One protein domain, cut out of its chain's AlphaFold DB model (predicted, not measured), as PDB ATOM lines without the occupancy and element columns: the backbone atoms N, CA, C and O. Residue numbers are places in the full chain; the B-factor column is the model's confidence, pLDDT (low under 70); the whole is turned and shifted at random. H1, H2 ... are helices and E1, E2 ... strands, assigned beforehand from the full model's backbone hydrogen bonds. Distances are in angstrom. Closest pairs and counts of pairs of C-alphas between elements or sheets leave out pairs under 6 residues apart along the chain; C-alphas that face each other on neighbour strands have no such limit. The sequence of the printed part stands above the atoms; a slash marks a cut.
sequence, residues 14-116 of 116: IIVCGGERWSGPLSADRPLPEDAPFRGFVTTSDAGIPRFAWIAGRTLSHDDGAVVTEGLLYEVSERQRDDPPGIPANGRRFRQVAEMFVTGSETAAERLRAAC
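This is residues 14 to 116 of the 116 residues of an uncharacterized protein of Microbacterium sp (UniProt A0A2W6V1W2). A strongly twisted five-stranded sheet, curled like part of a barrel, has the short helix H1 packed on E1 and the end of E5. Its order is E1 E5 E4 E3 E2, all antiparallel; E2 to E5 form a meander, each strand the antiparallel neighbour of the one before. The 103 printed residues, with five named strands and then one helix, are mostly strand and compact: radius of gyration of the C-alphas 13.1 A, spans 39 by 32 by 22 A.

Find E3, residues 49 to 63, 34.0 A long, from C-alpha 49 at (-23.323, 59.178, -9.595). E2 is 38 to 46, E4 66 to 76, E5 95 to 103, E1 14 to 17; H1, 106 to 114, ends at (-48.973, 55.885, -7.942).

Within hydrogen-bond range, find N 42 and O 53 in hairpin E2-E3, N 54 and O 74 in hairpin E3-E4, N 71 and O 100 in hairpin E4-E5, and N 15 and O 101 between E1 and E5, each 2.8 A. H1, with every O i to N i+4 pair within range, is on the sheet, height 8.0 A; its closest C-alphas to E1 are Arg 113 and Ile 15, 6.4 A.

The printed part has no cut; links E1-E2 and E4-E5 are long. Residues 34 to 36, 60 to 64 and 81 have pLDDT under 70.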
ATOM      1  N   ILE A  14     -39.145  48.827 -14.756       85.62
ATOM      2  CA  ILE A  14     -38.868  48.558 -13.343       85.62
ATOM      3  C   ILE A  14     -39.403  49.732 -12.521       85.62
ATOM      4  O   ILE A  14     -39.053  50.885 -12.776       85.62
ATOM      5  N   ILE A  15     -40.253  49.436 -11.544       86.19
ATOM      6  CA  ILE A  15     -40.844  50.382 -10.602       86.19
ATOM      7  C   ILE A  15     -40.290  50.044  -9.224       86.19
ATOM      8  O   ILE A  15     -40.512  48.942  -8.738       86.19
ATOM      9  N   VAL A  16     -39.557  50.966  -8.606       87.44
ATOM     10  CA  VAL A  16     -38.993  50.777  -7.263       87.44
ATOM     11  C   VAL A  16     -39.899  51.451  -6.243       87.44
ATOM     12  O   VAL A  16     -40.292  52.599  -6.441       87.44
ATOM     13  N   CYS A  17     -40.217  50.733  -5.169       84.00
ATOM     14  CA  CYS A  17     -41.120  51.179  -4.115       84.00
ATOM     15  C   CYS A  17     -40.332  51.314  -2.813       84.00
ATOM     16  O   CYS A  17     -39.699  50.368  -2.331       84.00
ATOM     17  N   GLY A  18     -40.292  52.541  -2.296       77.81
ATOM     18  CA  GLY A  18     -39.319  52.956  -1.290       77.81
ATOM     19  C   GLY A  18     -37.896  53.167  -1.838       77.81
ATOM     20  O   GLY A  18     -37.631  53.104  -3.035       77.81
ATOM     21  N   GLY A  19     -36.956  53.468  -0.936       71.31
ATOM     22  CA  GLY A  19     -35.543  53.659  -1.276       71.31
ATOM     23  C   GLY A  19     -35.270  54.929  -2.090       71.31
ATOM     24  O   GLY A  19     -34.905  54.838  -3.254       71.31
ATOM     25  N   GLU A  20     -35.354  56.109  -1.460       70.50
ATOM     26  CA  GLU A  20     -35.268  57.456  -2.080       70.50
ATOM     27  C   GLU A  20     -34.211  57.627  -3.190       70.50
ATOM     28  O   GLU A  20     -34.433  58.335  -4.171       70.50
ATOM     29  N   ARG A  21     -33.071  56.940  -3.065       80.19
ATOM     30  CA  ARG A  21     -31.923  56.985  -3.990       80.19
ATOM     31  C   ARG A  21     -32.092  56.139  -5.262       80.19
ATOM     32  O   ARG A  21     -31.176  56.098  -6.081       80.19
ATOM     33  N   TRP A  22     -33.214  55.435  -5.392       82.12
ATOM     34  CA  TRP A  22     -33.541  54.487  -6.463       82.12
ATOM     35  C   TRP A  22     -34.830  54.855  -7.211       82.12
ATOM     36  O   TRP A  22     -35.342  54.054  -7.983       82.12
ATOM     37  N   SER A  23     -35.328  56.080  -7.023       70.44
ATOM     38  CA  SER A  23     -36.555  56.599  -7.647       70.44
ATOM     39  C   SER A  23     -36.414  56.952  -9.140       70.44
ATOM     40  O   SER A  23     -37.406  57.228  -9.813       70.44
ATOM     41  N   GLY A  24     -35.187  56.956  -9.676       71.06
ATOM     42  CA  GLY A  24     -34.897  57.236 -11.086       71.06
ATOM     43  C   GLY A  24     -35.077  56.024 -12.012       71.06
ATOM     44  O   GLY A  24     -35.187  54.893 -11.545       71.06
ATOM     45  N   PRO A  25     -35.059  56.224 -13.344       75.12
ATOM     46  CA  PRO A  25     -35.190  55.131 -14.301       75.12
ATOM     47  C   PRO A  25     -34.011  54.157 -14.190       75.12
ATOM     48  O   PRO A  25     -32.849  54.558 -14.276       75.12
ATOM     49  N   LEU A  26     -34.316  52.869 -14.037       82.56
ATOM     50  CA  LEU A  26     -33.316  51.806 -13.984       82.56
ATOM     51  C   LEU A  26     -33.080  51.227 -15.377       82.56
ATOM     52  O   LEU A  26     -34.013  51.036 -16.154       82.56
ATOM     53  N   SER A  27     -31.822  50.920 -15.677       81.62
ATOM     54  CA  SER A  27     -31.421  50.186 -16.877       81.62
ATOM     55  C   SER A  27     -30.921  48.809 -16.475       81.62
ATOM     56  O   SER A  27     -29.959  48.714 -15.716       81.62
ATOM     57  N   ALA A  28     -31.559  47.752 -16.975       81.44
ATOM     58  CA  ALA A  28     -31.057  46.395 -16.809       81.44
ATOM     59  C   ALA A  28     -29.904  46.126 -17.781       81.44
ATOM     60  O   ALA A  28     -29.965  46.506 -18.949       81.44
ATOM     61  N   ASP A  29     -28.876  45.423 -17.314       78.50
ATOM     62  CA  ASP A  29     -27.723  45.047 -18.141       78.50
ATOM     63  C   ASP A  29     -28.075  43.963 -19.178       78.50
ATOM     64  O   ASP A  29     -27.331  43.733 -20.133       78.50
ATOM     65  N   ARG A  30     -29.199  43.258 -18.980       77.50
ATOM     66  CA  ARG A  30     -29.744  42.221 -19.867       77.50
ATOM     67  C   ARG A  30     -31.277  42.296 -19.886       77.50
ATOM     68  O   ARG A  30     -31.857  42.769 -18.908       77.50
ATOM     69  N   PRO A  31     -31.946  41.804 -20.945       77.19
ATOM     70  CA  PRO A  31     -33.402  41.673 -20.958       77.19
ATOM     71  C   PRO A  31     -33.914  40.847 -19.770       77.19
ATOM     72  O   PRO A  31     -33.338  39.809 -19.439       77.19
ATOM     73  N   LEU A  32     -34.997  41.308 -19.137       78.69
ATOM     74  CA  LEU A  32     -35.669  40.580 -18.060       78.69
ATOM     75  C   LEU A  32     -36.788  39.719 -18.663       78.69
ATOM     76  O   LEU A  32     -37.624  40.272 -19.379       78.69
ATOM     77  N   PRO A  33     -36.833  38.403 -18.391       74.00
ATOM     78  CA  PRO A  33     -37.876  37.534 -18.930       74.00
ATOM     79  C   PRO A  33     -39.270  37.919 -18.404       74.00
ATOM     80  O   PRO A  33     -39.412  38.437 -17.292       74.00
ATOM     81  N   GLU A  34     -40.302  37.662 -19.208       69.69
ATOM     82  CA  GLU A  34     -41.706  37.939 -18.865       69.69
ATOM     83  C   GLU A  34     -42.320  36.816 -18.009       69.69
ATOM     84  O   GLU A  34     -42.843  37.077 -16.925       69.69
ATOM     85  N   ASP A  35     -42.119  35.559 -18.416       66.50
ATOM     86  CA  ASP A  35     -42.792  34.380 -17.841       66.50
ATOM     87  C   ASP A  35     -41.939  33.565 -16.855       66.50
ATOM     88  O   ASP A  35     -42.270  32.430 -16.508       66.50
ATOM     89  N   ALA A  36     -40.811  34.107 -16.404       65.44
ATOM     90  CA  ALA A  36     -39.890  33.403 -15.519       65.44
ATOM     91  C   ALA A  36     -39.485  34.273 -14.326       65.44
ATOM     92  O   ALA A  36     -39.494  35.503 -14.431       65.44
ATOM     93  N   PRO A  37     -39.064  33.657 -13.204       74.00
ATOM     94  CA  PRO A  37     -38.304  34.368 -12.191       74.00
ATOM     95  C   PRO A  37     -37.161  35.121 -12.867       74.00
ATOM     96  O   PRO A  37     -36.349  34.524 -13.579       74.00
ATOM     97  N   PHE A  38     -37.115  36.435 -12.679       79.88
ATOM     98  CA  PHE A  38     -36.046  37.237 -13.244       79.88
ATOM     99  C   PHE A  38     -34.952  37.421 -12.199       79.88
ATOM    100  O   PHE A  38     -35.201  37.466 -10.991       79.88
ATOM    101  N   ARG A  39     -33.729  37.580 -12.693       86.94
ATOM    102  CA  ARG A  39     -32.601  38.105 -11.934       86.94
ATOM    103  C   ARG A  39     -31.682  38.874 -12.863       86.94
ATOM    104  O   ARG A  39     -31.596  38.550 -14.048       86.94
ATOM    105  N   GLY A  40     -30.992  39.870 -12.341       87.31
ATOM    106  CA  GLY A  40     -30.072  40.641 -13.159       87.31
ATOM    107  C   GLY A  40     -29.445  41.803 -12.425       87.31
ATOM    108  O   GLY A  40     -29.796  42.112 -11.290       87.31
ATOM    109  N   PHE A  41     -28.510  42.449 -13.107       88.88
ATOM    110  CA  PHE A  41     -27.916  43.690 -12.650       88.88
ATOM    111  C   PHE A  41     -28.628  44.864 -13.305       88.88
ATOM    112  O   PHE A  41     -28.985  44.814 -14.485       88.88
ATOM    113  N   VAL A  42     -28.852  45.901 -12.510       88.62
ATOM    114  CA  VAL A  42     -29.426  47.164 -12.946       88.62
ATOM    115  C   VAL A  42     -28.538  48.308 -12.507       88.62
ATOM    116  O   VAL A  42     -27.894  48.272 -11.453       88.62
ATOM    117  N   THR A  43     -28.553  49.355 -13.313       87.94
ATOM    118  CA  THR A  43     -27.873  50.605 -13.022       87.94
ATOM    119  C   THR A  43     -28.868  51.749 -13.002       87.94
ATOM    120  O   THR A  43     -29.846  51.773 -13.753       87.94
ATOM    121  N   THR A  44     -28.619  52.708 -12.120       86.25
ATOM    122  CA  THR A  44     -29.279  54.012 -12.143       86.25
ATOM    123  C   THR A  44     -28.238  55.092 -11.911       86.25
ATOM    124  O   THR A  44     -27.184  54.834 -11.329       86.25
ATOM    125  N   SER A  45     -28.526  56.302 -12.370       79.56
ATOM    126  CA  SER A  45     -27.661  57.458 -12.176       79.56
ATOM    127  C   SER A  45     -28.481  58.560 -11.531       79.56
ATOM    128  O   SER A  45     -29.261  59.228 -12.205       79.56
ATOM    129  N   ASP A  46     -28.285  58.751 -10.230       72.06
ATOM    130  CA  ASP A  46     -28.845  59.877  -9.485       72.06
ATOM    131  C   ASP A  46     -27.763  60.951  -9.325       72.06
ATOM    132  O   ASP A  46     -26.629  60.647  -8.947       72.06
ATOM    133  N   ALA A  47     -28.077  62.197  -9.690       73.06
ATOM    134  CA  ALA A  47     -27.135  63.323  -9.718       73.06
ATOM    135  C   ALA A  47     -25.793  63.038 -10.445       73.06
ATOM    136  O   ALA A  47     -24.759  63.621 -10.122       73.06
ATOM    137  N   GLY A  48     -25.794  62.131 -11.430       76.00
ATOM    138  CA  GLY A  48     -24.598  61.736 -12.187       76.00
ATOM    139  C   GLY A  48     -23.689  60.716 -11.491       76.00
ATOM    140  O   GLY A  48     -22.671  60.335 -12.066       76.00
ATOM    141  N   ILE A  49     -24.052  60.237 -10.298       82.38
ATOM    142  CA  ILE A  49     -23.323  59.178  -9.595       82.38
ATOM    143  C   ILE A  49     -23.973  57.831  -9.943       82.38
ATOM    144  O   ILE A  49     -25.133  57.612  -9.578       82.38
ATOM    145  N   PRO A  50     -23.263  56.916 -10.634       85.44
ATOM    146  CA  PRO A  50     -23.815  55.613 -10.961       85.44
ATOM    147  C   PRO A  50     -23.974  54.765  -9.696       85.44
ATOM    148  O   PRO A  50     -23.081  54.687  -8.847       85.44
ATOM    149  N   ARG A  51     -25.120  54.102  -9.591       89.00
ATOM    150  CA  ARG A  51     -25.436  53.108  -8.567       89.00
ATOM    151  C   ARG A  51     -25.706  51.774  -9.240       89.00
ATOM    152  O   ARG A  51     -26.290  51.721 -10.320       89.00
ATOM    153  N   PHE A  52     -25.306  50.707  -8.562       90.00
ATOM    154  CA  PHE A  52     -25.400  49.343  -9.057       90.00
ATOM    155  C   PHE A  52     -26.265  48.538  -8.104       90.00
ATOM    156  O   PHE A  52     -26.080  48.586  -6.884       90.00
ATOM    157  N   ALA A  53     -27.229  47.823  -8.657       91.50
ATOM    158  CA  ALA A  53     -28.035  46.898  -7.895       91.50
ATOM    159  C   ALA A  53     -28.137  45.564  -8.607       91.50
ATOM    160  O   ALA A  53     -28.051  45.466  -9.829       91.50
ATOM    161  N   TRP A  54     -28.336  44.537  -7.802       92.50
ATOM    162  CA  TRP A  54     -28.816  43.256  -8.256       92.50
ATOM    163  C   TRP A  54     -30.294  43.141  -7.897       92.50
ATOM    164  O   TRP A  54     -30.719  43.539  -6.810       92.50
ATOM    165  N   ILE A  55     -31.071  42.609  -8.824       90.50
ATOM    166  CA  ILE A  55     -32.512  42.465  -8.710       90.50
ATOM    167  C   ILE A  55     -32.896  41.002  -8.854       90.50
ATOM    168  O   ILE A  55     -32.308  40.295  -9.670       90.50
ATOM    169  N   ALA A  56     -33.908  40.563  -8.113       89.69
ATOM    170  CA  ALA A  56     -34.594  39.310  -8.401       89.69
ATOM    171  C   ALA A  56     -36.050  39.344  -7.971       89.69
ATOM    172  O   ALA A  56     -36.406  40.013  -7.003       89.69
ATOM    173  N   GLY A  57     -36.873  38.588  -8.684       86.19
ATOM    174  CA  GLY A  57     -38.305  38.529  -8.450       86.19
ATOM    175  C   GLY A  57     -38.933  37.254  -8.984       86.19
ATOM    176  O   GLY A  57     -38.310  36.493  -9.729       86.19
ATOM    177  N   ARG A  58     -40.181  37.018  -8.589       79.88
ATOM    178  CA  ARG A  58     -41.008  35.899  -9.061       79.88
ATOM    179  C   ARG A  58     -42.322  36.441  -9.596       79.88
ATOM    180  O   ARG A  58     -42.873  37.387  -9.037       79.88
ATOM    181  N   THR A  59     -42.807  35.869 -10.693       71.56
ATOM    182  CA  THR A  59     -44.060  36.329 -11.304       71.56
ATOM    183  C   THR A  59     -45.202  35.989 -10.367       71.56
ATOM    184  O   THR A  59     -45.341  34.835  -9.963       71.56
ATOM    185  N   LEU A  60     -45.945  37.017  -9.957       65.94
ATOM    186  CA  LEU A  60     -46.923  36.904  -8.881       65.94
ATOM    187  C   LEU A  60     -48.355  37.039  -9.393       65.94
ATOM    188  O   LEU A  60     -49.235  36.355  -8.873       65.94
ATOM    189  N   SER A  61     -48.598  37.830 -10.443       65.94
ATOM    190  CA  SER A  61     -49.966  38.065 -10.908       65.94
ATOM    191  C   SER A  61     -50.066  38.636 -12.320       65.94
ATOM    192  O   SER A  61     -49.173  39.328 -12.809       65.94
ATOM    193  N   HIS A  62     -51.225  38.389 -12.932       64.62
ATOM    194  CA  HIS A  62     -51.744  39.210 -14.017       64.62
ATOM    195  C   HIS A  62     -52.554  40.338 -13.375       64.62
ATOM    196  O   HIS A  62     -53.565  40.066 -12.731       64.62
ATOM    197  N   ASP A  63     -52.109  41.581 -13.510       64.56
ATOM    198  CA  ASP A  63     -52.910  42.754 -13.158       64.56
ATOM    199  C   ASP A  63     -53.514  43.302 -14.449       64.56
ATOM    200  O   ASP A  63     -52.795  43.772 -15.331       64.56
ATOM    201  N   ASP A  64     -54.835  43.191 -14.580       68.75
ATOM    202  CA  ASP A  64     -55.586  43.690 -15.739       68.75
ATOM    203  C   ASP A  64     -55.087  43.121 -17.090       68.75
ATOM    204  O   ASP A  64     -55.027  43.799 -18.113       68.75
ATOM    205  N   GLY A  65     -54.660  41.852 -17.084       71.62
ATOM    206  CA  GLY A  65     -54.099  41.162 -18.252       71.62
ATOM    207  C   GLY A  65     -52.605  41.409 -18.500       71.62
ATOM    208  O   GLY A  65     -52.025  40.729 -19.343       71.62
ATOM    209  N   ALA A  66     -51.957  42.308 -17.752       78.25
ATOM    210  CA  ALA A  66     -50.516  42.532 -17.824       78.25
ATOM    211  C   ALA A  66     -49.756  41.680 -16.799       78.25
ATOM    212  O   ALA A  66     -50.143  41.599 -15.631       78.25
ATOM    213  N   VAL A  67     -48.633  41.087 -17.210       81.88
ATOM    214  CA  VAL A  67     -47.765  40.320 -16.308       81.88
ATOM    215  C   VAL A  67     -46.970  41.271 -15.414       81.88
ATOM    216  O   VAL A  67     -46.079  41.997 -15.875       81.88
ATOM    217  N   VAL A  68     -47.262  41.227 -14.113       82.38
ATOM    218  CA  VAL A  68     -46.532  41.962 -13.077       82.38
ATOM    219  C   VAL A  68     -45.704  40.985 -12.252       82.38
ATOM    220  O   VAL A  68     -46.185  39.972 -11.733       82.38
ATOM    221  N   THR A  69     -44.418  41.297 -12.136       85.56
ATOM    222  CA  THR A  69     -43.463  40.496 -11.376       85.56
ATOM    223  C   THR A  69     -42.960  41.299 -10.185       85.56
ATOM    224  O   THR A  69     -42.361  42.356 -10.368       85.56
ATOM    225  N   GLU A  70     -43.174  40.792  -8.973       87.69
ATOM    226  CA  GLU A  70     -42.671  41.405  -7.739       87.69
ATOM    227  C   GLU A  70     -41.257  40.917  -7.436       87.69
ATOM    228  O   GLU A  70     -40.915  39.750  -7.674       87.69
ATOM    229  N   GLY A  71     -40.430  41.792  -6.874       89.50
ATOM    230  CA  GLY A  71     -39.069  41.450  -6.514       89.50
ATOM    231  C   GLY A  71     -38.420  42.396  -5.517       89.50
ATOM    232  O   GLY A  71     -39.029  43.320  -4.984       89.50
ATOM    233  N   LEU A  72     -37.145  42.129  -5.270       91.25
ATOM    234  CA  LEU A  72     -36.309  42.827  -4.306       91.25
ATOM    235  C   LEU A  72     -35.106  43.450  -5.006       91.25
ATOM    236  O   LEU A  72     -34.484  42.825  -5.872       91.25
ATOM    237  N   LEU A  73     -34.758  44.660  -4.579       92.25
ATOM    238  CA  LEU A  73     -33.602  45.397  -5.062       92.25
ATOM    239  C   LEU A  73     -32.500  45.400  -4.001       92.25
ATOM    240  O   LEU A  73     -32.694  45.854  -2.867       92.25
ATOM    241  N   TYR A  74     -31.325  44.911  -4.389       93.00
ATOM    242  CA  TYR A  74     -30.144  44.826  -3.542       93.00
ATOM    243  C   TYR A  74     -29.053  45.745  -4.073       93.00
ATOM    244  O   TYR A  74     -28.530  45.519  -5.158       93.00
ATOM    245  N   GLU A  75     -28.657  46.750  -3.298       92.50
ATOM    246  CA  GLU A  75     -27.497  47.574  -3.625       92.50
ATOM    247  C   GLU A  75     -26.218  46.728  -3.546       92.50
ATOM    248  O   GLU A  75     -25.990  45.996  -2.573       92.50
ATOM    249  N   VAL A  76     -25.389  46.849  -4.583       92.38
ATOM    250  CA  VAL A  76     -24.105  46.158  -4.720       92.38
ATOM    251  C   VAL A  76     -23.005  47.147  -5.114       92.38
ATOM    252  O   VAL A  76     -23.260  48.256  -5.579       92.38
ATOM    253  N   SER A  77     -21.745  46.753  -4.932       88.56
ATOM    254  CA  SER A  77     -20.616  47.525  -5.465       88.56
ATOM    255  C   SER A  77     -20.470  47.334  -6.978       88.56
ATOM    256  O   SER A  77     -20.749  46.248  -7.473       88.56
ATOM    257  N   GLU A  78     -19.896  48.308  -7.686       84.12
ATOM    258  CA  GLU A  78     -19.556  48.212  -9.123       84.12
ATOM    259  C   GLU A  78     -18.720  46.965  -9.484       84.12
ATOM    260  O   GLU A  78     -18.798  46.423 -10.587       84.12
ATOM    261  N   ARG A  79     -17.892  46.492  -8.545       84.75
ATOM    262  CA  ARG A  79     -17.023  45.324  -8.747       84.75
ATOM    263  C   ARG A  79     -17.755  43.992  -8.587       84.75
ATOM    264  O   ARG A  79     -17.185  42.958  -8.922       84.75
ATOM    265  N   GLN A  80     -18.982  43.999  -8.070       83.25
ATOM    266  CA  GLN A  80     -19.776  42.790  -7.892       83.25
ATOM    267  C   GLN A  80     -20.385  42.399  -9.241       83.25
ATOM    268  O   GLN A  80     -21.362  42.996  -9.676       83.25
ATOM    269  N   ARG A  81     -19.785  41.403  -9.903       69.81
ATOM    270  CA  ARG A  81     -20.229  40.908 -11.220       69.81
ATOM    271  C   ARG A  81     -20.785  39.485 -11.196       69.81
ATOM    272  O   ARG A  81     -21.329  39.034 -12.200       69.81
ATOM    273  N   ASP A  82     -20.663  38.799 -10.062       81.00
ATOM    274  CA  ASP A  82     -21.132  37.425  -9.916       81.00
ATOM    275  C   ASP A  82     -22.599  37.395  -9.492       81.00
ATOM    276  O   ASP A  82     -22.987  38.048  -8.515       81.00
ATOM    277  N   ASP A  83     -23.385  36.609 -10.224       83.31
ATOM    278  CA  ASP A  83     -24.787  36.323  -9.934       83.31
ATOM    279  C   ASP A  83     -24.869  35.339  -8.747       83.31
ATOM    280  O   ASP A  83     -24.262  34.261  -8.810       83.31
ATOM    281  N   PRO A  84     -25.553  35.676  -7.639       85.12
ATOM    282  CA  PRO A  84     -25.706  34.754  -6.525       85.12
ATOM    283  C   PRO A  84     -26.514  33.506  -6.941       85.12
ATOM    284  O   PRO A  84     -27.360  33.558  -7.838       85.12
ATOM    285  N   PRO A  85     -26.315  32.362  -6.259       81.31
ATOM    286  CA  PRO A  85     -27.011  31.112  -6.583       81.31
ATOM    287  C   PRO A  85     -28.529  31.158  -6.321       81.31
ATOM    288  O   PRO A  85     -29.239  30.229  -6.695       81.31
ATOM    289  N   GLY A  86     -29.036  32.223  -5.696       83.44
ATOM    290  CA  GLY A  86     -30.447  32.457  -5.404       83.44
ATOM    291  C   GLY A  86     -30.664  33.868  -4.857       83.44
ATOM    292  O   GLY A  86     -29.773  34.712  -4.952       83.44
ATOM    293  N   ILE A  87     -31.831  34.116  -4.258       84.75
ATOM    294  CA  ILE A  87     -32.120  35.394  -3.592       84.75
ATOM    295  C   ILE A  87     -31.166  35.551  -2.393       84.75
ATOM    296  O   ILE A  87     -31.172  34.699  -1.498       84.75
ATOM    297  N   PRO A  88     -30.319  36.593  -2.361       85.25
ATOM    298  CA  PRO A  88     -29.337  36.770  -1.309       85.25
ATOM    299  C   PRO A  88     -30.000  37.201   0.003       85.25
ATOM    300  O   PRO A  88     -30.987  37.938   0.030       85.25
ATOM    301  N   ALA A  89     -29.402  36.785   1.120       84.81
ATOM    302  CA  ALA A  89     -29.715  37.368   2.418       84.81
ATOM    303  C   ALA A  89     -29.207  38.816   2.478       84.81
ATOM    304  O   ALA A  89     -28.137  39.129   1.947       84.81
ATOM    305  N   ASN A  90     -29.949  39.688   3.164       86.44
ATOM    306  CA  ASN A  90     -29.534  41.071   3.378       86.44
ATOM    307  C   ASN A  90     -28.207  41.119   4.156       86.44
ATOM    308  O   ASN A  90     -28.105  40.597   5.268       86.44
ATOM    309  N   GLY A  91     -27.178  41.738   3.580       86.25
ATOM    310  CA  GLY A  91     -25.847  41.766   4.169       86.25
ATOM    311  C   GLY A  91     -24.885  42.711   3.462       86.25
ATOM    312  O   GLY A  91     -25.265  43.561   2.665       86.25
ATOM    313  N   ARG A  92     -23.588  42.564   3.758       84.94
ATOM    314  CA  ARG A  92     -22.555  43.506   3.292       84.94
ATOM    315  C   ARG A  92     -22.355  43.516   1.771       84.94
ATOM    316  O   ARG A  92     -21.973  44.547   1.230       84.94
ATOM    317  N   ARG A  93     -22.543  42.373   1.103       86.75
ATOM    318  CA  ARG A  93     -22.360  42.243  -0.357       86.75
ATOM    319  C   ARG A  93     -23.621  42.590  -1.147       86.75
ATOM    320  O   ARG A  93     -23.506  43.165  -2.218       86.75
ATOM    321  N   PHE A  94     -24.781  42.245  -0.597       90.81
ATOM    322  CA  PHE A  94     -26.097  42.481  -1.178       90.81
ATOM    323  C   PHE A  94     -26.962  43.110  -0.095       90.81
ATOM    324  O   PHE A  94     -27.455  42.410   0.793       90.81
ATOM    325  N   ARG A  95     -27.100  44.434  -0.128       91.62
ATOM    326  CA  ARG A  95     -27.919  45.148   0.852       91.62
ATOM    327  C   ARG A  95     -29.296  45.384   0.263       91.62
ATOM    328  O   ARG A  95     -29.404  46.159  -0.679       91.62
ATOM    329  N   GLN A  96     -30.330  44.755   0.808       92.19
ATOM    330  CA  GLN A  96     -31.701  45.039   0.381       92.19
ATOM    331  C   GLN A  96     -32.025  46.499   0.706       92.19
ATOM    332  O   GLN A  96     -31.821  46.942   1.839       92.19
ATOM    333  N   VAL A  97     -32.486  47.252  -0.289       91.50
ATOM    334  CA  VAL A  97     -32.765  48.692  -0.153       91.50
ATOM    335  C   VAL A  97     -34.175  49.081  -0.581       91.50
ATOM    336  O   VAL A  97     -34.627  50.148  -0.178       91.50
ATOM    337  N   ALA A  98     -34.857  48.245  -1.367       90.94
ATOM    338  CA  ALA A  98     -36.226  48.492  -1.796       90.94
ATOM    339  C   ALA A  98     -36.925  47.202  -2.248       90.94
ATOM    340  O   ALA A  98     -36.276  46.201  -2.581       90.94
ATOM    341  N   GLU A  99     -38.249  47.268  -2.280       90.50
ATOM    342  CA  GLU A  99     -39.096  46.365  -3.055       90.50
ATOM    343  C   GLU A  99     -39.294  46.960  -4.452       90.50
ATOM    344  O   GLU A  99     -39.055  48.149  -4.683       90.50
ATOM    345  N   MET A 100     -39.682  46.137  -5.417       89.56
ATOM    346  CA  MET A 100     -39.906  46.608  -6.778       89.56
ATOM    347  C   MET A 100     -40.885  45.724  -7.542       89.56
ATOM    348  O   MET A 100     -41.053  44.538  -7.252       89.56
ATOM    349  N   PHE A 101     -41.438  46.301  -8.597       87.44
ATOM    350  CA  PHE A 101     -42.273  45.636  -9.579       87.44
ATOM    351  C   PHE A 101     -41.640  45.752 -10.961       87.44
ATOM    352  O   PHE A 101     -40.996  46.749 -11.290       87.44
ATOM    353  N   VAL A 102     -41.842  44.735 -11.789       86.31
ATOM    354  CA  VAL A 102     -41.396  44.707 -13.181       86.31
ATOM    355  C   VAL A 102     -42.587  44.369 -14.068       86.31
ATOM    356  O   VAL A 102     -43.313  43.416 -13.789       86.31
ATOM    357  N   THR A 103     -42.805  45.144 -15.129       84.69
ATOM    358  CA  THR A 103     -43.946  44.966 -16.043       84.69
ATOM    359  C   THR A 103     -43.613  45.395 -17.469       84.69
ATOM    360  O   THR A 103     -42.835  46.319 -17.677       84.69
ATOM    361  N   GLY A 104     -44.191  44.719 -18.463       81.81
ATOM    362  CA  GLY A 104     -44.134  45.151 -19.866       81.81
ATOM    363  C   GLY A 104     -45.193  46.202 -20.233       81.81
ATOM    364  O   GLY A 104     -45.149  46.752 -21.325       81.81
ATOM    365  N   SER A 105     -46.144  46.488 -19.335       84.31
ATOM    366  CA  SER A 105     -47.272  47.393 -19.589       84.31
ATOM    367  C   SER A 105     -47.032  48.778 -18.992       84.31
ATOM    368  O   SER A 105     -46.837  48.920 -17.784       84.31
ATOM    369  N   GLU A 106     -47.103  49.812 -19.831       83.00
ATOM    370  CA  GLU A 106     -46.999  51.212 -19.403       83.00
ATOM    371  C   GLU A 106     -48.149  51.606 -18.463       83.00
ATOM    372  O   GLU A 106     -47.906  52.190 -17.410       83.00
ATOM    373  N   THR A 107     -49.381  51.178 -18.759       84.19
ATOM    374  CA  THR A 107     -50.553  51.413 -17.898       84.19
ATOM    375  C   THR A 107     -50.402  50.758 -16.524       84.19
ATOM    376  O   THR A 107     -50.731  51.363 -15.502       84.19
ATOM    377  N   ALA A 108     -49.876  49.528 -16.463       83.50
ATOM    378  CA  ALA A 108     -49.577  48.885 -15.184       83.50
ATOM    379  C   ALA A 108     -48.463  49.637 -14.438       83.50
ATOM    380  O   ALA A 108     -48.565  49.858 -13.233       83.50
ATOM    381  N   ALA A 109     -47.425  50.087 -15.151       84.62
ATOM    382  CA  ALA A 109     -46.328  50.846 -14.560       84.62
ATOM    383  C   ALA A 109     -46.790  52.179 -13.949       84.62
ATOM    384  O   ALA A 109     -46.337  52.537 -12.865       84.62
ATOM    385  N   GLU A 110     -47.687  52.916 -14.607       85.50
ATOM    386  CA  GLU A 110     -48.257  54.161 -14.074       85.50
ATOM    387  C   GLU A 110     -49.059  53.933 -12.790       85.50
ATOM    388  O   GLU A 110     -48.848  54.641 -11.804       85.50
ATOM    389  N   ARG A 111     -49.924  52.910 -12.770       85.25
ATOM    390  CA  ARG A 111     -50.702  52.548 -11.574       85.25
ATOM    391  C   ARG A 111     -49.799  52.150 -10.409       85.25
ATOM    392  O   ARG A 111     -49.983  52.648  -9.303       85.25
ATOM    393  N   LEU A 112     -48.806  51.297 -10.665       84.88
ATOM    394  CA  LEU A 112     -47.856  50.852  -9.645       84.88
ATOM    395  C   LEU A 112     -47.044  52.023  -9.083       84.88
ATOM    396  O   LEU A 112     -46.888  52.126  -7.874       84.88
ATOM    397  N   ARG A 113     -46.592  52.960  -9.928       85.19
ATOM    398  CA  ARG A 113     -45.898  54.175  -9.461       85.19
ATOM    399  C   ARG A 113     -46.757  55.031  -8.537       85.19
ATOM    400  O   ARG A 113     -46.225  55.604  -7.596       85.19
ATOM    401  N   ALA A 114     -48.060  55.130  -8.797       85.00
ATOM    402  CA  ALA A 114     -48.973  55.885  -7.942       85.00
ATOM    403  C   ALA A 114     -49.211  55.219  -6.573       85.00
ATOM    404  O   ALA A 114     -49.697  55.881  -5.657       85.00
ATOM    405  N   ALA A 115     -48.886  53.931  -6.435       82.12
ATOM    406  CA  ALA A 115     -49.124  53.143  -5.231       82.12
ATOM    407  C   ALA A 115     -47.904  53.014  -4.287       82.12
ATOM    408  O   ALA A 115     -48.074  52.446  -3.209       82.12
ATOM    409  N   CYS A 116     -46.710  53.491  -4.671       78.12
ATOM    410  CA  CYS A 116     -45.422  53.105  -4.054       78.12
ATOM    411  C   CYS A 116     -44.777  54.053  -3.011       78.12
ATOM    412  O   CYS A 116     -44.932  55.283  -3.127       78.12
TER     413      CYS A 116